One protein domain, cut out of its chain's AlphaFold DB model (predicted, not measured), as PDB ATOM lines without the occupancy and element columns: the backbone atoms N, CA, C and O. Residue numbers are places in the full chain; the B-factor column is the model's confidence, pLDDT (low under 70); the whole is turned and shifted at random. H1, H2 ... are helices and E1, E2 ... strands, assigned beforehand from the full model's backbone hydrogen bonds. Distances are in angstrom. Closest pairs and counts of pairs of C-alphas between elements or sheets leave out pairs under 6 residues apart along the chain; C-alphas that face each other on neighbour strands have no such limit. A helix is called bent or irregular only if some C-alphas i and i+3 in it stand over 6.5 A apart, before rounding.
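What this domain is: This is residues 676 to 697, 706 to 818 and 992 to 1019 of the 1143 residues of the protein "SAM domain-containing protein" of Acyrthosiphon pisum (UniProt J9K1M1). A small, strongly twisted sheet of three strands, E1 E2 E3, has the long helix H7 over E3 on one side, with H6 set crosswise to H7, while on the other side a loose lobe of loops and short helices reaches away from the sheet. In that lobe H2 is next to the sheet and touches H5, and H3 and H4 lie at the far end with the long unnamed stretch 747 to 781; residues 676 to 683 stick out as a free tail. The printed part has 163 residues with seven named helices and three named strands, in the order E1 E2 H1 E3 H2 H3 H4 H5 H6 H7, and the sheet is antiparallel throughout. The class is mixed, helices and strands, though under half of the residues are in named elements. The whole is loose, with a radius of gyration of the C-alphas of 19.3 A and spans of 52 by 48 by 32 A.

Where its parts are: The printed part begins at Lys 676, and E1 follows as residues 687 to 694, 22.9 A long, with C-alpha 687 at (8.276, -9.056, -28.105). After a cut comes E2, residues 707 to 714, 22.4 A long. H1 is residues 720 to 723, and E3 is residues 730 to 736, 18.4 A long. H2 is residues 742 to 746. After a long stretch, H3 takes residues 782 to 791, 14.2 A long, with C-alpha 782 at (11.793, 11.926, -25.431). H4 is residues 794 to 797. H5 is residues 804 to 807 and is neither bent nor irregular, but only just: C-alphas 804 and 807 are 6.0 A apart. After a second cut, H6 is residues 992 to 998. H7, residues 1005 to 1019, is 21.5 A long and ends with C-alpha 1019 at (-2.588, -28.417, -34.234).

How they stand to each other: In the sheet E1 and E3 are edge strands and E2 is the inner one. E1 and E2 are antiparallel at 158 degrees, with N 689 and O 712 at 2.9 A and N 712 and O 689 at 2.8 A, within hydrogen-bond range. E2 and E3 are antiparallel at 160 degrees, with N 711 and O 733 at 3.0 A. H7 is on the sheet, over E3, at a height over the sheet of 9.5 A, and runs along the strands, at 0 degrees to E3 on the local plane. The closest C-alphas of E3 and H7 are those of Leu 734 and Cys 1006, 5.4 A apart. H6 touches H7 and is about perpendicular to it, at 76 degrees; their closest C-alphas, of Ser 992 and Leu 1009, are 6.4 A apart. H6 only grazes the sheet, with its residues 992 to 996. H2 only grazes it too, with its residues 742 to 745; the closest C-alphas of E1 and H2 are those of Phe 690 and Val 742, 6.8 A apart. H1 is not on the sheet. H2 and H5 only just touch, with 3 pairs of C-alphas within 8 A, the closest those of Ile 745 and Ile 804 at 6.4 A. H3 and H4 are close but not clearly touching, the closest C-alphas being those of Asp 788 and Ser 797 at 5.8 A. Among the pairs that are apart are H3 and H7, and E1 and H3. In H2, H3, H6 and H7 every O i to N i+4 pair is within hydrogen-bond range; H1, H4 and H5 are too short for such a pair, and the one O i to N i+3 pair is within range in H1 and H5 but not in H4.

The domain as a whole: The two C-alphas farthest apart are those of Asn 777 and Ser 1000, 55.5 A. Residues 698 to 705 are not printed, with 8.7 A from C-alpha 697 to C-alpha 706, and residues 819 to 991 are not printed, with 24.3 A from C-alpha 818 to C-alpha 992. Of the links that are printed whole, H2 to H3 is long, with 35 residues. The mean pLDDT of the printed part is 78.7; 31 residues are under 70, among them 676 to 685 and 738 to 745.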
ATOM      1  N   LYS A 676       2.738  -1.519 -13.081       48.72
ATOM      2  CA  LYS A 676       2.317  -0.666 -11.951       48.72
ATOM      3  C   LYS A 676       0.917  -0.043 -12.105       48.72
ATOM      4  O   LYS A 676       0.336   0.349 -11.100       48.72
ATOM      5  N   ASN A 677       0.353   0.002 -13.314       49.03
ATOM      6  CA  ASN A 677      -0.980   0.551 -13.589       49.03
ATOM      7  C   ASN A 677      -2.075  -0.533 -13.696       49.03
ATOM      8  O   ASN A 677      -3.217  -0.197 -13.996       49.03
ATOM      9  N   HIS A 678      -1.743  -1.817 -13.497       54.25
ATOM     10  CA  HIS A 678      -2.655  -2.947 -13.742       54.25
ATOM     11  C   HIS A 678      -3.078  -3.731 -12.488       54.25
ATOM     12  O   HIS A 678      -3.886  -4.657 -12.586       54.25
ATOM     13  N   GLY A 679      -2.606  -3.335 -11.301       57.72
ATOM     14  CA  GLY A 679      -3.051  -3.899 -10.024       57.72
ATOM     15  C   GLY A 679      -2.797  -5.405  -9.928       57.72
ATOM     16  O   GLY A 679      -1.652  -5.842  -9.940       57.72
ATOM     17  N   THR A 680      -3.867  -6.193  -9.826       54.53
ATOM     18  CA  THR A 680      -3.836  -7.662  -9.695       54.53
ATOM     19  C   THR A 680      -3.952  -8.420 -11.027       54.53
ATOM     20  O   THR A 680      -4.066  -9.644 -11.025       54.53
ATOM     21  N   GLN A 681      -3.951  -7.732 -12.175       54.25
ATOM     22  CA  GLN A 681      -4.098  -8.375 -13.488       54.25
ATOM     23  C   GLN A 681      -2.807  -9.081 -13.934       54.25
ATOM     24  O   GLN A 681      -1.710  -8.540 -13.809       54.25
ATOM     25  N   ILE A 682      -2.940 -10.269 -14.532       56.03
ATOM     26  CA  ILE A 682      -1.819 -11.010 -15.131       56.03
ATOM     27  C   ILE A 682      -1.431 -10.341 -16.458       56.03
ATOM     28  O   ILE A 682      -2.227 -10.318 -17.397       56.03
ATOM     29  N   VAL A 683      -0.205  -9.812 -16.558       59.75
ATOM     30  CA  VAL A 683       0.284  -9.100 -17.755       59.75
ATOM     31  C   VAL A 683       1.381  -9.897 -18.465       59.75
ATOM     32  O   VAL A 683       2.515  -9.996 -17.987       59.75
ATOM     33  N   PHE A 684       1.078 -10.405 -19.660       60.16
ATOM     34  CA  PHE A 684       2.060 -11.081 -20.510       60.16
ATOM     35  C   PHE A 684       2.895 -10.079 -21.332       60.16
ATOM     36  O   PHE A 684       2.328  -9.191 -21.974       60.16
ATOM     37  N   PRO A 685       4.237 -10.191 -21.347       67.38
ATOM     38  CA  PRO A 685       5.086  -9.465 -22.280       67.38
ATOM     39  C   PRO A 685       4.963 -10.024 -23.697       67.38
ATOM     40  O   PRO A 685       4.879 -11.233 -23.898       67.38
ATOM     41  N   ILE A 686       5.025  -9.125 -24.675       76.00
ATOM     42  CA  ILE A 686       5.042  -9.435 -26.104       76.00
ATOM     43  C   ILE A 686       6.281  -8.764 -26.695       76.00
ATOM     44  O   ILE A 686       6.416  -7.542 -26.618       76.00
ATOM     45  N   PHE A 687       7.177  -9.555 -27.281       75.56
ATOM     46  CA  PHE A 687       8.276  -9.056 -28.105       75.56
ATOM     47  C   PHE A 687       7.898  -9.177 -29.580       75.56
ATOM     48  O   PHE A 687       7.469 -10.239 -30.032       75.56
ATOM     49  N   LEU A 688       8.066  -8.077 -30.317       78.06
ATOM     50  CA  LEU A 688       7.876  -8.002 -31.762       78.06
ATOM     51  C   LEU A 688       9.246  -8.020 -32.444       78.06
ATOM     52  O   LEU A 688      10.026  -7.083 -32.292       78.06
ATOM     53  N   PHE A 689       9.519  -9.070 -33.211       80.94
ATOM     54  CA  PHE A 689      10.652  -9.125 -34.134       80.94
ATOM     55  C   PHE A 689      10.160  -8.867 -35.562       80.94
ATOM     56  O   PHE A 689       9.095  -9.357 -35.940       80.94
ATOM     57  N   PHE A 690      10.933  -8.129 -36.358       80.31
ATOM     58  CA  PHE A 690      10.647  -7.881 -37.769       80.31
ATOM     59  C   PHE A 690      11.913  -8.018 -38.624       80.31
ATOM     60  O   PHE A 690      12.929  -7.397 -38.313       80.31
ATOM     61  N   ASP A 691      11.815  -8.783 -39.713       79.38
ATOM     62  CA  ASP A 691      12.853  -8.932 -40.739       79.38
ATOM     63  C   ASP A 691      12.248  -9.359 -42.093       79.38
ATOM     64  O   ASP A 691      11.093  -9.791 -42.180       79.38
ATOM     65  N   ASP A 692      13.043  -9.230 -43.154       80.75
ATOM     66  CA  ASP A 692      12.693  -9.584 -44.523       80.75
ATOM     67  C   ASP A 692      13.366 -10.880 -44.989       80.75
ATOM     68  O   ASP A 692      14.591 -11.009 -44.976       80.75
ATOM     69  N   TYR A 693      12.602 -11.777 -45.610       82.12
ATOM     70  CA  TYR A 693      13.155 -12.966 -46.252       82.12
ATOM     71  C   TYR A 693      12.581 -13.239 -47.643       82.12
ATOM     72  O   TYR A 693      11.418 -12.988 -47.945       82.12
ATOM     73  N   GLU A 694      13.406 -13.819 -48.511       81.62
ATOM     74  CA  GLU A 694      13.011 -14.176 -49.874       81.62
ATOM     75  C   GLU A 694      12.375 -15.574 -49.958       81.62
ATOM     76  O   GLU A 694      12.877 -16.544 -49.377       81.62
ATOM     77  N   VAL A 695      11.271 -15.686 -50.707       73.88
ATOM     78  CA  VAL A 695      10.548 -16.939 -50.982       73.88
ATOM     79  C   VAL A 695      10.546 -17.309 -52.462       73.88
ATOM     80  O   VAL A 695       9.552 -17.184 -53.175       73.88
ATOM     81  N   GLY A 696      11.674 -17.876 -52.885       61.47
ATOM     82  CA  GLY A 696      11.821 -18.568 -54.163       61.47
ATOM     83  C   GLY A 696      12.949 -18.001 -55.019       61.47
ATOM     84  O   GLY A 696      13.090 -16.797 -55.156       61.47
ATOM     85  N   ASN A 697      13.740 -18.902 -55.606       54.44
ATOM     86  CA  ASN A 697      14.722 -18.652 -56.669       54.44
ATOM     87  C   ASN A 697      15.539 -17.336 -56.591       54.44
ATOM     88  O   ASN A 697      15.622 -16.604 -57.576       54.44
ATOM     89  N   HIS A 706       9.999 -11.563 -54.723       68.25
ATOM     90  CA  HIS A 706       9.377 -12.400 -53.697       68.25
ATOM     91  C   HIS A 706      10.061 -12.256 -52.327       68.25
ATOM     92  O   HIS A 706      10.077 -13.203 -51.540       68.25
ATOM     93  N   LYS A 707      10.622 -11.077 -52.029       80.69
ATOM     94  CA  LYS A 707      11.028 -10.699 -50.668       80.69
ATOM     95  C   LYS A 707       9.781 -10.313 -49.858       80.69
ATOM     96  O   LYS A 707       8.966  -9.511 -50.321       80.69
ATOM     97  N   LEU A 708       9.603 -10.936 -48.695       81.94
ATOM     98  CA  LEU A 708       8.490 -10.703 -47.774       81.94
ATOM     99  C   LEU A 708       9.016 -10.239 -46.421       81.94
ATOM    100  O   LEU A 708       9.906 -10.878 -45.862       81.94
ATOM    101  N   GLY A 709       8.392  -9.202 -45.874       81.75
ATOM    102  CA  GLY A 709       8.556  -8.815 -44.483       81.75
ATOM    103  C   GLY A 709       7.647  -9.658 -43.589       81.75
ATOM    104  O   GLY A 709       6.458  -9.814 -43.891       81.75
ATOM    105  N   ALA A 710       8.177 -10.186 -42.483       84.25
ATOM    106  CA  ALA A 710       7.375 -10.826 -41.440       84.25
ATOM    107  C   ALA A 710       7.579 -10.177 -40.079       84.25
ATOM    108  O   ALA A 710       8.707 -10.026 -39.616       84.25
ATOM    109  N   VAL A 711       6.465  -9.884 -39.404       83.44
ATOM    110  CA  VAL A 711       6.469  -9.559 -37.975       83.44
ATOM    111  C   VAL A 711       6.114 -10.823 -37.200       83.44
ATOM    112  O   VAL A 711       5.086 -11.454 -37.467       83.44
ATOM    113  N   TYR A 712       6.946 -11.177 -36.230       86.88
ATOM    114  CA  TYR A 712       6.753 -12.309 -35.332       86.88
ATOM    115  C   TYR A 712       6.574 -11.837 -33.888       86.88
ATOM    116  O   TYR A 712       7.246 -10.910 -33.442       86.88
ATOM    117  N   ILE A 713       5.696 -12.520 -33.157       85.44
ATOM    118  CA  ILE A 713       5.493 -12.374 -31.717       85.44
ATOM    119  C   ILE A 713       6.203 -13.517 -30.989       85.44
ATOM    120  O   ILE A 713       6.039 -14.686 -31.348       85.44
ATOM    121  N   SER A 714       6.926 -13.193 -29.920       82.50
ATOM    122  CA  SER A 714       7.317 -14.150 -28.881       82.50
ATOM    123  C   SER A 714       6.932 -13.634 -27.489       82.50
ATOM    124  O   SER A 714       6.709 -12.438 -27.289       82.50
ATOM    125  N   ILE A 715       6.823 -14.554 -26.527       77.00
ATOM    126  CA  ILE A 715       6.462 -14.261 -25.133       77.00
ATOM    127  C   ILE A 715       7.686 -14.590 -24.257       77.00
ATOM    128  O   ILE A 715       7.937 -15.767 -23.995       77.00
ATOM    129  N   PRO A 716       8.481 -13.595 -23.818       65.25
ATOM    130  CA  PRO A 716       9.771 -13.830 -23.158       65.25
ATOM    131  C   PRO A 716       9.680 -14.294 -21.693       65.25
ATOM    132  O   PRO A 716      10.703 -14.611 -21.103       65.25
ATOM    133  N   CYS A 717       8.485 -14.346 -21.090       63.75
ATOM    134  CA  CYS A 717       8.288 -14.903 -19.741       63.75
ATOM    135  C   CYS A 717       7.929 -16.404 -19.737       63.75
ATOM    136  O   CYS A 717       7.599 -16.959 -18.691       63.75
ATOM    137  N   ILE A 718       7.933 -17.055 -20.902       71.00
ATOM    138  CA  ILE A 718       7.804 -18.512 -21.025       71.00
ATOM    139  C   ILE A 718       9.173 -19.150 -20.711       71.00
ATOM    140  O   ILE A 718      10.186 -18.595 -21.134       71.00
ATOM    141  N   PRO A 719       9.248 -20.310 -20.020       67.25
ATOM    142  CA  PRO A 719      10.517 -20.963 -19.695       67.25
ATOM    143  C   PRO A 719      11.468 -21.089 -20.905       67.25
ATOM    144  O   PRO A 719      11.003 -21.499 -21.976       67.25
ATOM    145  N   PRO A 720      12.786 -20.815 -20.770       66.38
ATOM    146  CA  PRO A 720      13.691 -20.642 -21.916       66.38
ATOM    147  C   PRO A 720      13.708 -21.798 -22.925       66.38
ATOM    148  O   PRO A 720      13.789 -21.581 -24.134       66.38
ATOM    149  N   HIS A 721      13.554 -23.039 -22.458       71.00
ATOM    150  CA  HIS A 721      13.445 -24.207 -23.332       71.00
ATOM    151  C   HIS A 721      12.204 -24.154 -24.233       71.00
ATOM    152  O   HIS A 721      12.317 -24.362 -25.442       71.00
ATOM    153  N   ARG A 722      11.037 -23.808 -23.673       74.00
ATOM    154  CA  ARG A 722       9.808 -23.593 -24.442       74.00
ATOM    155  C   ARG A 722       9.944 -22.351 -25.324       74.00
ATOM    156  O   ARG A 722       9.650 -22.471 -26.502       74.00
ATOM    157  N   GLN A 723      10.479 -21.231 -24.822       70.81
ATOM    158  CA  GLN A 723      10.740 -20.004 -25.603       70.81
ATOM    159  C   GLN A 723      11.625 -20.265 -26.838       70.81
ATOM    160  O   GLN A 723      11.406 -19.673 -27.894       70.81
ATOM    161  N   SER A 724      12.593 -21.185 -26.734       71.81
ATOM    162  CA  SER A 724      13.447 -21.594 -27.854       71.81
ATOM    163  C   SER A 724      12.696 -22.347 -28.964       71.81
ATOM    164  O   SER A 724      13.210 -22.472 -30.080       71.81
ATOM    165  N   SER A 725      11.490 -22.860 -28.701       80.06
ATOM    166  CA  SER A 725      10.704 -23.620 -29.670       80.06
ATOM    167  C   SER A 725      10.221 -22.744 -30.827       80.06
ATOM    168  O   SER A 725       9.831 -21.592 -30.659       80.06
ATOM    169  N   LEU A 726      10.160 -23.317 -32.033       83.38
ATOM    170  CA  LEU A 726       9.504 -22.646 -33.161       83.38
ATOM    171  C   LEU A 726       7.972 -22.621 -33.012       83.38
ATOM    172  O   LEU A 726       7.314 -21.917 -33.778       83.38
ATOM    173  N   ASN A 727       7.404 -23.357 -32.049       80.06
ATOM    174  CA  ASN A 727       5.963 -23.399 -31.784       80.06
ATOM    175  C   ASN A 727       5.477 -22.198 -30.952       80.06
ATOM    176  O   ASN A 727       4.328 -21.800 -31.089       80.06
ATOM    177  N   THR A 728       6.352 -21.587 -30.144       78.62
ATOM    178  CA  THR A 728       6.071 -20.400 -29.304       78.62
ATOM    179  C   THR A 728       6.435 -19.072 -29.977       78.62
ATOM    180  O   THR A 728       6.346 -18.012 -29.358       78.62
ATOM    181  N   ILE A 729       6.873 -19.122 -31.239       86.38
ATOM    182  CA  ILE A 729       7.089 -17.951 -32.092       86.38
ATOM    183  C   ILE A 729       5.901 -17.866 -33.047       86.38
ATOM    184  O   ILE A 729       5.777 -18.670 -33.978       86.38
ATOM    185  N   PHE A 730       5.017 -16.906 -32.814       85.62
ATOM    186  CA  PHE A 730       3.769 -16.731 -33.550       85.62
ATOM    187  C   PHE A 730       3.964 -15.726 -34.688       85.62
ATOM    188  O   PHE A 730       4.702 -14.755 -34.548       85.62
ATOM    189  N   LEU A 731       3.327 -15.952 -35.836       85.62
ATOM    190  CA  LEU A 731       3.353 -14.995 -36.943       85.62
ATOM    191  C   LEU A 731       2.259 -13.942 -36.725       85.62
ATOM    192  O   LEU A 731       1.087 -14.304 -36.652       85.62
ATOM    193  N   ALA A 732       2.636 -12.665 -36.665       83.06
ATOM    194  CA  ALA A 732       1.705 -11.549 -36.495       83.06
ATOM    195  C   ALA A 732       1.316 -10.894 -37.831       83.06
ATOM    196  O   ALA A 732       0.145 -10.596 -38.045       83.06
ATOM    197  N   LEU A 733       2.276 -10.694 -38.743       79.19
ATOM    198  CA  LEU A 733       2.045 -10.007 -40.021       79.19
ATOM    199  C   LEU A 733       2.927 -10.574 -41.142       79.19
ATOM    200  O   LEU A 733       4.072 -10.949 -40.892       79.19
ATOM    201  N   LEU A 734       2.410 -10.584 -42.377       80.06
ATOM    202  CA  LEU A 734       3.174 -10.805 -43.614       80.06
ATOM    203  C   LEU A 734       2.800  -9.764 -44.669       80.06
ATOM    204  O   LEU A 734       1.628  -9.650 -45.025       80.06
ATOM    205  N   PHE A 735       3.803  -9.091 -45.223       76.31
ATOM    206  CA  PHE A 735       3.672  -8.102 -46.297       76.31
ATOM    207  C   PHE A 735       4.822  -8.254 -47.308       76.31
ATOM    208  O   PHE A 735       5.756  -9.020 -47.061       76.31
ATOM    209  N   HIS A 736       4.763  -7.595 -48.470       74.50
ATOM    210  CA  HIS A 736       5.902  -7.609 -49.393       74.50
ATOM    211  C   HIS A 736       6.953  -6.602 -48.914       74.50
ATOM    212  O   HIS A 736       6.613  -5.508 -48.481       74.50
ATOM    213  N   SER A 737       8.245  -6.929 -48.998       73.06
ATOM    214  CA  SER A 737       9.313  -6.030 -48.510       73.06
ATOM    215  C   SER A 737       9.442  -4.722 -49.305       73.06
ATOM    216  O   SER A 737      10.171  -3.819 -48.906       73.06
ATOM    217  N   SER A 738       8.744  -4.606 -50.438       62.62
ATOM    218  CA  SER A 738       8.507  -3.342 -51.143       62.62
ATOM    219  C   SER A 738       7.697  -2.336 -50.322       62.62
ATOM    220  O   SER A 738       7.775  -1.139 -50.585       62.62
ATOM    221  N   ASP A 739       6.921  -2.812 -49.345       59.31
ATOM    222  CA  ASP A 739       5.830  -2.049 -48.743       59.31
ATOM    223  C   ASP A 739       6.247  -1.357 -47.424       59.31
ATOM    224  O   ASP A 739       5.502  -0.498 -46.947       59.31
ATOM    225  N   ARG A 740       7.416  -1.714 -46.842       56.09
ATOM    226  CA  ARG A 740       8.178  -1.015 -45.767       56.09
ATOM    227  C   ARG A 740       9.453  -1.784 -45.364       56.09
ATOM    228  O   ARG A 740       9.534  -2.989 -45.565       56.09
ATOM    229  N   GLY A 741      10.406  -1.098 -44.720       55.44
ATOM    230  CA  GLY A 741      11.588  -1.690 -44.064       55.44
ATOM    231  C   GLY A 741      11.671  -1.381 -42.556       55.44
ATOM    232  O   GLY A 741      10.888  -0.599 -42.019       55.44
ATOM    233  N   VAL A 742      12.640  -1.981 -41.845       51.84
ATOM    234  CA  VAL A 742      12.742  -1.917 -40.361       51.84
ATOM    235  C   VAL A 742      12.863  -0.475 -39.842       51.84
ATOM    236  O   VAL A 742      12.290  -0.096 -38.817       51.84
ATOM    237  N   HIS A 743      13.643   0.341 -40.548       54.22
ATOM    238  CA  HIS A 743      13.986   1.691 -40.118       54.22
ATOM    239  C   HIS A 743      12.870   2.689 -40.466       54.22
ATOM    240  O   HIS A 743      12.496   3.474 -39.599       54.22
ATOM    241  N   SER A 744      12.235   2.581 -41.642       63.19
ATOM    242  CA  SER A 744      10.968   3.282 -41.930       63.19
ATOM    243  C   SER A 744       9.865   2.951 -40.918       63.19
ATOM    244  O   SER A 744       9.178   3.855 -40.461       63.19
ATOM    245  N   ILE A 745       9.738   1.701 -40.461       67.75
ATOM    246  CA  ILE A 745       8.779   1.334 -39.398       67.75
ATOM    247  C   ILE A 745       9.072   2.044 -38.059       67.75
ATOM    248  O   ILE A 745       8.149   2.315 -37.291       67.75
ATOM    249  N   THR A 746      10.331   2.379 -37.768       75.75
ATOM    250  CA  THR A 746      10.717   3.100 -36.540       75.75
ATOM    251  C   THR A 746      10.888   4.613 -36.722       75.75
ATOM    252  O   THR A 746      11.125   5.304 -35.735       75.75
ATOM    253  N   GLY A 747      10.722   5.137 -37.941       77.31
ATOM    254  CA  GLY A 747      10.882   6.557 -38.276       77.31
ATOM    255  C   GLY A 747      12.334   7.037 -38.418       77.31
ATOM    256  O   GLY A 747      12.563   8.220 -38.645       77.31
ATOM    257  N   PHE A 748      13.332   6.152 -38.311       84.25
ATOM    258  CA  PHE A 748      14.759   6.500 -38.403       84.25
ATOM    259  C   PHE A 748      15.316   6.343 -39.827       84.25
ATOM    260  O   PHE A 748      14.746   5.665 -40.684       84.25
ATOM    261  N   VAL A 749      16.484   6.939 -40.093       80.94
ATOM    262  CA  VAL A 749      17.214   6.709 -41.349       80.94
ATOM    263  C   VAL A 749      17.694   5.254 -41.449       80.94
ATOM    264  O   VAL A 749      18.184   4.655 -40.494       80.94
ATOM    265  N   GLU A 750      17.558   4.686 -42.647       70.00
ATOM    266  CA  GLU A 750      17.709   3.246 -42.931       70.00
ATOM    267  C   GLU A 750      19.133   2.851 -43.345       70.00
ATOM    268  O   GLU A 750      19.392   1.720 -43.743       70.00
ATOM    269  N   SER A 751      20.063   3.805 -43.283       72.62
ATOM    270  CA  SER A 751      21.428   3.660 -43.770       72.62
ATOM    271  C   SER A 751      22.433   3.908 -42.656       72.62
ATOM    272  O   SER A 751      22.529   5.017 -42.124       72.62
ATOM    273  N   PHE A 752      23.270   2.907 -42.385       68.75
ATOM    274  CA  PHE A 752      24.452   3.028 -41.523       68.75
ATOM    275  C   PHE A 752      25.507   4.015 -42.072       68.75
ATOM    276  O   PHE A 752      26.473   4.330 -41.383       68.75
ATOM    277  N   SER A 753      25.326   4.524 -43.299       74.31
ATOM    278  CA  SER A 753      26.145   5.598 -43.871       74.31
ATOM    279  C   SER A 753      25.671   7.011 -43.504       74.31
ATOM    280  O   SER A 753      26.375   7.957 -43.855       74.31
ATOM    281  N   SER A 754      24.525   7.161 -42.831       80.88
ATOM    282  CA  SER A 754      23.969   8.451 -42.390       80.88
ATOM    283  C   SER A 754      24.805   9.145 -41.307       80.88
ATOM    284  O   SER A 754      25.657   8.520 -40.679       80.88
ATOM    285  N   ASN A 755      24.552  10.439 -41.082       85.81
ATOM    286  CA  ASN A 755      25.273  11.246 -40.090       85.81
ATOM    287  C   ASN A 755      25.094  10.712 -38.660       85.81
ATOM    288  O   ASN A 755      26.064  10.673 -37.911       85.81
ATOM    289  N   TYR A 756      23.884  10.259 -38.314       87.50
ATOM    290  CA  TYR A 756      23.504   9.781 -36.980       87.50
ATOM    291  C   TYR A 756      22.891   8.370 -37.072       87.50
ATOM    292  O   TYR A 756      21.670   8.221 -37.021       87.50
ATOM    293  N   PRO A 757      23.714   7.318 -37.240       85.38
ATOM    294  CA  PRO A 757      23.237   5.961 -37.517       85.38
ATOM    295  C   PRO A 757      22.739   5.210 -36.267       85.38
ATOM    296  O   PRO A 757      22.304   4.064 -36.380       85.38
ATOM    297  N   CYS A 758      22.826   5.816 -35.078       88.06
ATOM    298  CA  CYS A 758      22.383   5.215 -33.821       88.06
ATOM    299  C   CYS A 758      20.949   5.635 -33.455       88.06
ATOM    300  O   CYS A 758      20.574   6.807 -33.539       88.06
ATOM    301  N   ARG A 759      20.154   4.653 -33.006       86.75
ATOM    302  CA  ARG A 759      18.774   4.846 -32.520       86.75
ATOM    303  C   ARG A 759      18.713   5.293 -31.052       86.75
ATOM    304  O   ARG A 759      17.729   5.900 -30.654       86.75
ATOM    305  N   ILE A 760      19.756   5.005 -30.266       87.44
ATOM    306  CA  ILE A 760      19.800   5.241 -28.809       87.44
ATOM    307  C   ILE A 760      20.456   6.590 -28.473       87.44
ATOM    308  O   ILE A 760      20.020   7.275 -27.552       87.44
ATOM    309  N   CYS A 761      21.460   7.015 -29.247       90.69
ATOM    310  CA  CYS A 761      22.147   8.296 -29.066       90.69
ATOM    311  C   CYS A 761      22.167   9.142 -30.353       90.69
ATOM    312  O   CYS A 761      21.863   8.653 -31.444       90.69
ATOM    313  N   LYS A 762      22.536  10.419 -30.215       90.44
ATOM    314  CA  LYS A 762      22.749  11.402 -31.289       90.44
ATOM    315  C   LYS A 762      24.253  11.605 -31.570       90.44
ATOM    316  O   LYS A 762      24.674  12.683 -31.971       90.44
ATOM    317  N   MET A 763      25.075  10.564 -31.378       89.25
ATOM    318  CA  MET A 763      26.497  10.573 -31.756       89.25
ATOM    319  C   MET A 763      26.668  10.514 -33.282       89.25
ATOM    320  O   MET A 763      25.923   9.801 -33.966       89.25
ATOM    321  N   ARG A 764      27.659  11.234 -33.828       89.50
ATOM    322  CA  ARG A 764      27.927  11.232 -35.273       89.50
ATOM    323  C   ARG A 764      28.728  10.009 -35.706       89.50
ATOM    324  O   ARG A 764      29.589   9.497 -34.997       89.50
ATOM    325  N   LYS A 765      28.500   9.586 -36.949       88.19
ATOM    326  CA  LYS A 765      29.203   8.490 -37.638       88.19
ATOM    327  C   LYS A 765      30.729   8.648 -37.703       88.19
ATOM    328  O   LYS A 765      31.426   7.644 -37.848       88.19
ATOM    329  N   GLU A 766      31.239   9.874 -37.658       87.38
ATOM    330  CA  GLU A 766      32.678  10.173 -37.697       87.38
ATOM    331  C   GLU A 766      33.340   9.972 -36.329       87.38
ATOM    332  O   GLU A 766      34.447   9.439 -36.266       87.38
ATOM    333  N   ASP A 767      32.616  10.267 -35.249       89.50
ATOM    334  CA  ASP A 767      33.058  10.089 -33.862       89.50
ATOM    335  C   ASP A 767      32.922   8.621 -33.418       89.50
ATOM    336  O   ASP A 767      33.843   8.055 -32.831       89.50
ATOM    337  N   ILE A 768      31.835   7.952 -33.840       89.69
ATOM    338  CA  ILE A 768      31.593   6.495 -33.705       89.69
ATOM    339  C   ILE A 768      32.791   5.642 -34.158       89.69
ATOM    340  O   ILE A 768      32.971   4.525 -33.680       89.69
ATOM    341  N   GLN A 769      33.620   6.146 -35.077       88.62
ATOM    342  CA  GLN A 769      34.794   5.438 -35.596       88.62
ATOM    343  C   GLN A 769      35.961   5.346 -34.603       88.62
ATOM    344  O   GLN A 769      36.868   4.545 -34.833       88.62
ATOM    345  N   ASN A 770      35.954   6.144 -33.531       88.94
ATOM    346  CA  ASN A 770      37.051   6.236 -32.561       88.94
ATOM    347  C   ASN A 770      36.549   6.216 -31.097       88.94
ATOM    348  O   ASN A 770      37.336   6.435 -30.183       88.94
ATOM    349  N   GLN A 771      35.251   5.977 -30.871       88.81
ATOM    350  CA  GLN A 771      34.619   5.977 -29.548       88.81
ATOM    351  C   GLN A 771      34.660   4.586 -28.895       88.81
ATOM    352  O   GLN A 771      33.974   3.670 -29.349       88.81
ATOM    353  N   SER A 772      35.388   4.454 -27.786       89.38
ATOM    354  CA  SER A 772      35.411   3.249 -26.946       89.38
ATOM    355  C   SER A 772      34.408   3.260 -25.787       89.38
ATOM    356  O   SER A 772      33.994   2.188 -25.369       89.38
ATOM    357  N   SER A 773      33.945   4.421 -25.312       87.88
ATOM    358  CA  SER A 773      33.045   4.543 -24.148       87.88
ATOM    359  C   SER A 773      31.778   5.366 -24.438       87.88
ATOM    360  O   SER A 773      31.754   6.207 -25.339       87.88
ATOM    361  N   VAL A 774      30.685   5.114 -23.702       87.81
ATOM    362  CA  VAL A 774      29.398   5.825 -23.868       87.81
ATOM    363  C   VAL A 774      29.518   7.287 -23.427       87.81
ATOM    364  O   VAL A 774      29.902   7.558 -22.293       87.81
ATOM    365  N   ASP A 775      29.078   8.219 -24.278       87.06
ATOM    366  CA  ASP A 775      28.739   9.576 -23.840       87.06
ATOM    367  C   ASP A 775      27.253   9.637 -23.455       87.06
ATOM    368  O   ASP A 775      26.363   9.588 -24.311       87.06
ATOM    369  N   ASN A 776      26.996   9.745 -22.151       86.62
ATOM    370  CA  ASN A 776      25.648   9.805 -21.592       86.62
ATOM    371  C   ASN A 776      24.891  11.087 -21.983       86.62
ATOM    372  O   ASN A 776      23.663  11.069 -22.025       86.62
ATOM    373  N   ASN A 777      25.593  12.177 -22.319       88.56
ATOM    374  CA  ASN A 777      24.973  13.452 -22.705       88.56
ATOM    375  C   ASN A 777      24.336  13.393 -24.103       88.56
ATOM    376  O   ASN A 777      23.459  14.192 -24.422       88.56
ATOM    377  N   LEU A 778      24.768  12.442 -24.937       90.00
ATOM    378  CA  LEU A 778      24.265  12.249 -26.297       90.00
ATOM    379  C   LEU A 778      23.161  11.186 -26.388       90.00
ATOM    380  O   LEU A 778      22.661  10.934 -27.487       90.00
ATOM    381  N   ILE A 779      22.758  10.555 -25.280       89.75
ATOM    382  CA  ILE A 779      21.597   9.653 -25.242       89.75
ATOM    383  C   ILE A 779      20.331  10.450 -25.589       89.75
ATOM    384  O   ILE A 779      20.099  11.539 -25.068       89.75
ATOM    385  N   ARG A 780      19.495   9.922 -26.489       90.75
ATOM    386  CA  ARG A 780      18.278  10.617 -26.933       90.75
ATOM    387  C   ARG A 780      17.239  10.629 -25.812       90.75
ATOM    388  O   ARG A 780      16.876   9.571 -25.299       90.75
ATOM    389  N   THR A 781      16.722  11.811 -25.486       89.88
ATOM    390  CA  THR A 781      15.552  11.974 -24.613       89.88
ATOM    391  C   THR A 781      14.261  12.033 -25.432       89.88
ATOM    392  O   THR A 781      14.289  12.199 -26.656       89.88
ATOM    393  N   VAL A 782      13.110  11.892 -24.769       87.62
ATOM    394  CA  VAL A 782      11.793  11.926 -25.431       87.62
ATOM    395  C   VAL A 782      11.476  13.339 -25.922       87.62
ATOM    396  O   VAL A 782      10.925  13.527 -27.004       87.62
ATOM    397  N   GLU A 783      11.899  14.337 -25.154       88.75
ATOM    398  CA  GLU A 783      11.769  15.762 -25.434       88.75
ATOM    399  C   GLU A 783      12.578  16.125 -26.684       88.75
ATOM    400  O   GLU A 783      12.021  16.677 -27.633       88.75
ATOM    401  N   GLN A 784      13.856  15.727 -26.739       89.88
ATOM    402  CA  GLN A 784      14.708  15.970 -27.904       89.88
ATOM    403  C   GLN A 784      14.223  15.203 -29.138       89.88
ATOM    404  O   GLN A 784      14.289  15.732 -30.240       89.88
ATOM    405  N   TYR A 785      13.700  13.983 -28.981       90.69
ATOM    406  CA  TYR A 785      13.106  13.244 -30.097       90.69
ATOM    407  C   TYR A 785      11.878  13.960 -30.675       90.69
ATOM    408  O   TYR A 785      11.743  14.056 -31.891       90.69
ATOM    409  N   ASN A 786      11.004  14.500 -29.820       89.62
ATOM    410  CA  ASN A 786       9.840  15.261 -30.270       89.62
ATOM    411  C   ASN A 786      10.242  16.581 -30.952       89.62
ATOM    412  O   ASN A 786       9.595  16.975 -31.920       89.62
ATOM    413  N   LEU A 787      11.315  17.239 -30.498       90.94
ATOM    414  CA  LEU A 787      11.898  18.397 -31.187       90.94
ATOM    415  C   LEU A 787      12.478  18.003 -32.555       90.94
ATOM    416  O   LEU A 787      12.033  18.548 -33.559       90.94
ATOM    417  N   ASP A 788      13.358  16.996 -32.615       91.38
ATOM    418  CA  ASP A 788      13.953  16.472 -33.858       91.38
ATOM    419  C   ASP A 788      12.879  16.098 -34.909       91.38
ATOM    420  O   ASP A 788      13.045  16.353 -36.101       91.38
ATOM    421  N   VAL A 789      11.760  15.501 -34.472       89.62
ATOM    422  CA  VAL A 789      10.611  15.146 -35.329       89.62
ATOM    423  C   VAL A 789       9.863  16.378 -35.845       89.62
ATOM    424  O   VAL A 789       9.437  16.379 -36.999       89.62
ATOM    425  N   ASN A 790       9.689  17.411 -35.016       89.50
ATOM    426  CA  ASN A 790       8.989  18.642 -35.394       89.50
ATOM    427  C   ASN A 790       9.853  19.567 -36.271       89.50
ATOM    428  O   ASN A 790       9.313  20.272 -37.122       89.50
ATOM    429  N   GLU A 791      11.176  19.558 -36.086       90.88
ATOM    430  CA  GLU A 791      12.144  20.251 -36.946       90.88
ATOM    431  C   GLU A 791      12.241  19.600 -38.334       90.88
ATOM    432  O   GLU A 791      12.431  20.290 -39.335       90.88
ATOM    433  N   GLY A 792      12.109  18.270 -38.410       84.38
ATOM    434  CA  GLY A 792      12.088  17.513 -39.666       84.38
ATOM    435  C   GLY A 792      13.435  17.413 -40.397       84.38
ATOM    436  O   GLY A 792      13.512  16.783 -41.454       84.38
ATOM    437  N   ASP A 793      14.512  17.996 -39.860       88.31
ATOM    438  CA  ASP A 793      15.842  17.913 -40.462       88.31
ATOM    439  C   ASP A 793      16.502  16.551 -40.201       88.31
ATOM    440  O   ASP A 793      17.189  16.299 -39.206       88.31
ATOM    441  N   VAL A 794      16.340  15.670 -41.183       86.06
ATOM    442  CA  VAL A 794      16.958  14.342 -41.247       86.06
ATOM    443  C   VAL A 794      18.494  14.398 -41.156       86.06
ATOM    444  O   VAL A 794      19.119  13.433 -40.707       86.06
ATOM    445  N   SER A 795      19.124  15.504 -41.573       86.50
ATOM    446  CA  SER A 795      20.584  15.631 -41.656       86.50
ATOM    447  C   SER A 795      21.256  15.930 -40.310       86.50
ATOM    448  O   SER A 795      22.373  15.450 -40.086       86.50
ATOM    449  N   SER A 796      20.572  16.643 -39.405       85.88
ATOM    450  CA  SER A 796      21.015  16.933 -38.031       85.88
ATOM    451  C   SER A 796      20.456  15.969 -36.973       85.88
ATOM    452  O   SER A 796      21.060  15.839 -35.907       85.88
ATOM    453  N   SER A 797      19.353  15.264 -37.255       85.94
ATOM    454  CA  SER A 797      18.699  14.337 -36.311       85.94
ATOM    455  C   SER A 797      18.938  12.845 -36.588       85.94
ATOM    456  O   SER A 797      19.026  12.048 -35.649       85.94
ATOM    457  N   GLY A 798      19.019  12.435 -37.860       86.69
ATOM    458  CA  GLY A 798      18.908  11.027 -38.276       86.69
ATOM    459  C   GLY A 798      17.484  10.442 -38.212       86.69
ATOM    460  O   GLY A 798      17.317   9.228 -38.364       86.69
ATOM    461  N   ILE A 799      16.465  11.278 -37.995       88.06
ATOM    462  CA  ILE A 799      15.045  10.905 -37.927       88.06
ATOM    463  C   ILE A 799      14.339  11.409 -39.197       88.06
ATOM    464  O   ILE A 799      14.624  12.499 -39.678       88.06
ATOM    465  N   LYS A 800      13.459  10.587 -39.779       86.00
ATOM    466  CA  LYS A 800      12.644  10.900 -40.966       86.00
ATOM    467  C   LYS A 800      11.217  11.317 -40.601       86.00
ATOM    468  O   LYS A 800      10.661  12.206 -41.232       86.00
ATOM    469  N   GLU A 801      10.607  10.611 -39.650       86.56
ATOM    470  CA  GLU A 801       9.212  10.792 -39.236       86.56
ATOM    471  C   GLU A 801       8.998  10.281 -37.801       86.56
ATOM    472  O   GLU A 801       9.843   9.578 -37.238       86.56
ATOM    473  N   ALA A 802       7.852  10.615 -37.202       86.94
ATOM    474  CA  ALA A 802       7.451  10.068 -35.910       86.94
ATOM    475  C   ALA A 802       7.276   8.539 -35.986       86.94
ATOM    476  O   ALA A 802       6.624   8.020 -36.894       86.94
ATOM    477  N   CYS A 803       7.804   7.810 -35.001       84.69
ATOM    478  CA  CYS A 803       7.695   6.354 -34.934       84.69
ATOM    479  C   CYS A 803       6.221   5.917 -34.947       84.69
ATOM    480  O   CYS A 803       5.450   6.298 -34.061       84.69
ATOM    481  N   ILE A 804       5.823   5.074 -35.909       78.50
ATOM    482  CA  ILE A 804       4.415   4.668 -36.069       78.50
ATOM    483  C   ILE A 804       3.860   3.966 -34.818       78.50
ATOM    484  O   ILE A 804       2.673   4.083 -34.510       78.50
ATOM    485  N   TRP A 805       4.736   3.305 -34.058       76.38
ATOM    486  CA  TRP A 805       4.413   2.633 -32.805       76.38
ATOM    487  C   TRP A 805       4.135   3.589 -31.637       76.38
ATOM    488  O   TRP A 805       3.519   3.158 -30.677       76.38
ATOM    489  N   HIS A 806       4.450   4.888 -31.705       77.81
ATOM    490  CA  HIS A 806       3.977   5.840 -30.681       77.81
ATOM    491  C   HIS A 806       2.439   5.977 -30.658       77.81
ATOM    492  O   HIS A 806       1.873   6.399 -29.653       77.81
ATOM    493  N   LYS A 807       1.741   5.553 -31.726       75.62
ATOM    494  CA  LYS A 807       0.276   5.379 -31.724       75.62
ATOM    495  C   LYS A 807      -0.184   4.218 -30.843       75.62
ATOM    496  O   LYS A 807      -1.317   4.230 -30.366       75.62
ATOM    497  N   VAL A 808       0.654   3.193 -30.668       70.25
ATOM    498  CA  VAL A 808       0.314   2.032 -29.853       70.25
ATOM    499  C   VAL A 808       0.634   2.384 -28.397       70.25
ATOM    500  O   VAL A 808       1.787   2.543 -28.002       70.25
ATOM    501  N   LEU A 809      -0.434   2.643 -27.636       67.94
ATOM    502  CA  LEU A 809      -0.423   3.377 -26.367       67.94
ATOM    503  C   LEU A 809       0.748   2.988 -25.447       67.94
ATOM    504  O   LEU A 809       0.828   1.850 -24.989       67.94
ATOM    505  N   GLY A 810       1.621   3.950 -25.145       66.50
ATOM    506  CA  GLY A 810       2.716   3.774 -24.190       66.50
ATOM    507  C   GLY A 810       3.862   2.862 -24.640       66.50
ATOM    508  O   GLY A 810       4.727   2.556 -23.825       66.50
ATOM    509  N   PHE A 811       3.931   2.460 -25.911       76.31
ATOM    510  CA  PHE A 811       5.228   2.126 -26.496       76.31
ATOM    511  C   PHE A 811       6.067   3.403 -26.638       76.31
ATOM    512  O   PHE A 811       5.555   4.421 -27.101       76.31
ATOM    513  N   ASN A 812       7.355   3.338 -26.305       80.88
ATOM    514  CA  ASN A 812       8.329   4.382 -26.610       80.88
ATOM    515  C   ASN A 812       9.550   3.789 -27.331       80.88
ATOM    516  O   ASN A 812      10.227   2.898 -26.809       80.88
ATOM    517  N   VAL A 813       9.850   4.313 -28.524       83.38
ATOM    518  CA  VAL A 813      10.925   3.816 -29.401       83.38
ATOM    519  C   VAL A 813      12.322   3.936 -28.779       83.38
ATOM    520  O   VAL A 813      13.209   3.158 -29.121       83.38
ATOM    521  N   LEU A 814      12.520   4.865 -27.839       84.06
ATOM    522  CA  LEU A 814      13.797   5.072 -27.147       84.06
ATOM    523  C   LEU A 814      13.986   4.154 -25.930       84.06
ATOM    524  O   LEU A 814      15.096   4.038 -25.412       84.06
ATOM    525  N   GLU A 815      12.914   3.517 -25.456       77.88
ATOM    526  CA  GLU A 815      12.909   2.711 -24.228       77.88
ATOM    527  C   GLU A 815      12.721   1.213 -24.492       77.88
ATOM    528  O   GLU A 815      13.206   0.394 -23.717       77.88
ATOM    529  N   GLN A 816      12.012   0.856 -25.569       76.69
ATOM    530  CA  GLN A 816      11.492  -0.497 -25.814       76.69
ATOM    531  C   GLN A 816      11.957  -1.106 -27.151       76.69
ATOM    532  O   GLN A 816      11.328  -2.031 -27.666       76.69
ATOM    533  N   VAL A 817      13.064  -0.609 -27.712       77.31
ATOM    534  CA  VAL A 817      13.757  -1.210 -28.864       77.31
ATOM    535  C   VAL A 817      15.009  -1.937 -28.371       77.31
ATOM    536  O   VAL A 817      15.862  -1.337 -27.723       77.31
ATOM    537  N   GLY A 818      15.108  -3.231 -28.680       78.38
ATOM    538  CA  GLY A 818      16.261  -4.064 -28.336       78.38
ATOM    539  C   GLY A 818      17.444  -3.932 -29.300       78.38
ATOM    540  O   GLY A 818      17.361  -3.295 -30.353       78.38
ATOM    541  N   SER A 992       8.266 -20.860 -43.425       85.88
ATOM    542  CA  SER A 992       7.690 -20.066 -44.515       85.88
ATOM    543  C   SER A 992       8.355 -20.384 -45.859       85.88
ATOM    544  O   SER A 992       7.656 -20.618 -46.841       85.88
ATOM    545  N   LYS A 993       9.694 -20.463 -45.906       86.00
ATOM    546  CA  LYS A 993      10.472 -20.800 -47.115       86.00
ATOM    547  C   LYS A 993      10.115 -22.193 -47.658       86.00
ATOM    548  O   LYS A 993       9.919 -22.338 -48.862       86.00
ATOM    549  N   ILE A 994       9.958 -23.200 -46.793       84.88
ATOM    550  CA  ILE A 994       9.491 -24.542 -47.191       84.88
ATOM    551  C   ILE A 994       8.052 -24.477 -47.720       84.88
ATOM    552  O   ILE A 994       7.811 -24.911 -48.843       84.88
ATOM    553  N   SER A 995       7.124 -23.887 -46.961       83.56
ATOM    554  CA  SER A 995       5.694 -23.842 -47.312       83.56
ATOM    555  C   SER A 995       5.411 -23.038 -48.590       83.56
ATOM    556  O   SER A 995       4.493 -23.357 -49.347       83.56
ATOM    557  N   ALA A 996       6.211 -22.003 -48.863       83.81
ATOM    558  CA  ALA A 996       6.164 -21.266 -50.120       83.81
ATOM    559  C   ALA A 996       6.634 -22.142 -51.287       83.81
ATOM    560  O   ALA A 996       5.933 -22.248 -52.291       83.81
ATOM    561  N   ASN A 997       7.784 -22.809 -51.142       81.38
ATOM    562  CA  ASN A 997       8.355 -23.661 -52.185       81.38
ATOM    563  C   ASN A 997       7.477 -24.885 -52.512       81.38
ATOM    564  O   ASN A 997       7.419 -25.274 -53.677       81.38
ATOM    565  N   THR A 998       6.782 -25.476 -51.530       78.19
ATOM    566  CA  THR A 998       5.875 -26.626 -51.736       78.19
ATOM    567  C   THR A 998       4.485 -26.232 -52.237       78.19
ATOM    568  O   THR A 998       3.845 -27.012 -52.943       78.19
ATOM    569  N   SER A 999       4.006 -25.021 -51.929       75.94
ATOM    570  CA  SER A 999       2.797 -24.467 -52.547       75.94
ATOM    571  C   SER A 999       2.988 -24.284 -54.056       75.94
ATOM    572  O   SER A 999       4.013 -23.762 -54.495       75.94
ATOM    573  N   SER A1000       1.964 -24.598 -54.851       68.81
ATOM    574  CA  SER A1000       1.871 -24.211 -56.270       68.81
ATOM    575  C   SER A1000       1.177 -22.859 -56.488       68.81
ATOM    576  O   SER A1000       1.280 -22.280 -57.566       68.81
ATOM    577  N   ASN A1001       0.488 -22.318 -55.476       68.06
ATOM    578  CA  ASN A1001      -0.178 -21.019 -55.563       68.06
ATOM    579  C   ASN A1001       0.802 -19.884 -55.207       68.06
ATOM    580  O   ASN A1001       1.493 -19.939 -54.184       68.06
ATOM    581  N   ARG A1002       0.851 -18.851 -56.057       70.00
ATOM    582  CA  ARG A1002       1.643 -17.619 -55.874       70.00
ATOM    583  C   ARG A1002       0.804 -16.334 -55.876       70.00
ATOM    584  O   ARG A1002       1.345 -15.289 -55.549       70.00
ATOM    585  N   ARG A1003      -0.500 -16.389 -56.200       67.56
ATOM    586  CA  ARG A1003      -1.336 -15.192 -56.457       67.56
ATOM    587  C   ARG A1003      -1.460 -14.258 -55.247       67.56
ATOM    588  O   ARG A1003      -1.557 -13.051 -55.419       67.56
ATOM    589  N   ASN A1004      -1.466 -14.813 -54.039       75.44
ATOM    590  CA  ASN A1004      -1.228 -14.067 -52.807       75.44
ATOM    591  C   ASN A1004      -0.454 -14.990 -51.856       75.44
ATOM    592  O   ASN A1004      -1.022 -15.892 -51.226       75.44
ATOM    593  N   ILE A1005       0.869 -14.818 -51.830       80.00
ATOM    594  CA  ILE A1005       1.768 -15.672 -51.053       80.00
ATOM    595  C   ILE A1005       1.645 -15.392 -49.548       80.00
ATOM    596  O   ILE A1005       1.576 -16.346 -48.777       80.00
ATOM    597  N   CYS A1006       1.480 -14.129 -49.137       80.62
ATOM    598  CA  CYS A1006       1.288 -13.728 -47.738       80.62
ATOM    599  C   CYS A1006       0.072 -14.422 -47.108       80.62
ATOM    600  O   CYS A1006       0.216 -15.122 -46.110       80.62
ATOM    601  N   LYS A1007      -1.104 -14.350 -47.748       82.38
ATOM    602  CA  LYS A1007      -2.328 -15.042 -47.301       82.38
ATOM    603  C   LYS A1007      -2.163 -16.564 -47.296       82.38
ATOM    604  O   LYS A1007      -2.666 -17.235 -46.399       82.38
ATOM    605  N   THR A1008      -1.441 -17.121 -48.269       82.19
ATOM    606  CA  THR A1008      -1.180 -18.571 -48.340       82.19
ATOM    607  C   THR A1008      -0.308 -19.047 -47.172       82.19
ATOM    608  O   THR A1008      -0.601 -20.087 -46.582       82.19
ATOM    609  N   LEU A1009       0.721 -18.277 -46.814       86.19
ATOM    610  CA  LEU A1009       1.607 -18.557 -45.685       86.19
ATOM    611  C   LEU A1009       0.930 -18.290 -44.335       86.19
ATOM    612  O   LEU A1009       1.027 -19.134 -43.451       86.19
ATOM    613  N   ALA A1010       0.191 -17.187 -44.184       85.19
ATOM    614  CA  ALA A1010      -0.538 -16.859 -42.958       85.19
ATOM    615  C   ALA A1010      -1.534 -17.967 -42.570       85.19
ATOM    616  O   ALA A1010      -1.519 -18.434 -41.434       85.19
ATOM    617  N   ILE A1011      -2.313 -18.480 -43.534       83.75
ATOM    618  CA  ILE A1011      -3.202 -19.635 -43.312       83.75
ATOM    619  C   ILE A1011      -2.398 -20.874 -42.877       83.75
ATOM    620  O   ILE A1011      -2.846 -21.619 -42.010       83.75
ATOM    621  N   LYS A1012      -1.197 -21.107 -43.430       85.25
ATOM    622  CA  LYS A1012      -0.359 -22.258 -43.047       85.25
ATOM    623  C   LYS A1012       0.217 -22.130 -41.629       85.25
ATOM    624  O   LYS A1012       0.291 -23.142 -40.940       85.25
ATOM    625  N   HIS A1013       0.558 -20.922 -41.167       86.00
ATOM    626  CA  HIS A1013       0.947 -20.682 -39.764       86.00
ATOM    627  C   HIS A1013      -0.247 -20.825 -38.805       86.00
ATOM    628  O   HIS A1013      -0.091 -21.449 -37.760       86.00
ATOM    629  N   GLN A1014      -1.448 -20.356 -39.165       84.69
ATOM    630  CA  GLN A1014      -2.648 -20.567 -38.332       84.69
ATOM    631  C   GLN A1014      -3.043 -22.050 -38.228       84.69
ATOM    632  O   GLN A1014      -3.430 -22.523 -37.165       84.69
ATOM    633  N   LEU A1015      -2.856 -22.827 -39.295       82.56
ATOM    634  CA  LEU A1015      -3.036 -24.283 -39.266       82.56
ATOM    635  C   LEU A1015      -1.963 -25.020 -38.438       82.56
ATOM    636  O   LEU A1015      -2.237 -26.086 -37.893       82.56
ATOM    637  N   GLN A1016      -0.757 -24.458 -38.300       83.56
ATOM    638  CA  GLN A1016       0.246 -24.958 -37.349       83.56
ATOM    639  C   GLN A1016      -0.150 -24.671 -35.898       83.56
ATOM    640  O   GLN A1016       0.033 -25.535 -35.043       83.56
ATOM    641  N   LEU A1017      -0.724 -23.493 -35.638       82.25
ATOM    642  CA  LEU A1017      -1.228 -23.106 -34.321       82.25
ATOM    643  C   LEU A1017      -2.444 -23.945 -33.896       82.25
ATOM    644  O   LEU A1017      -2.502 -24.407 -32.763       82.25
ATOM    645  N   ASN A1018      -3.358 -24.239 -34.822       79.88
ATOM    646  CA  ASN A1018      -4.519 -25.096 -34.577       79.88
ATOM    647  C   ASN A1018      -4.139 -26.502 -34.070       79.88
ATOM    648  O   ASN A1018      -4.663 -26.959 -33.057       79.88
ATOM    649  N   ASN A1019      -3.156 -27.147 -34.701       79.38
ATOM    650  CA  ASN A1019      -2.588 -28.417 -34.234       79.38
ATOM    651  C   ASN A1019      -1.864 -28.316 -32.877       79.38
ATOM    652  O   ASN A1019      -1.736 -29.318 -32.183       79.38
TER     653      ASN A1019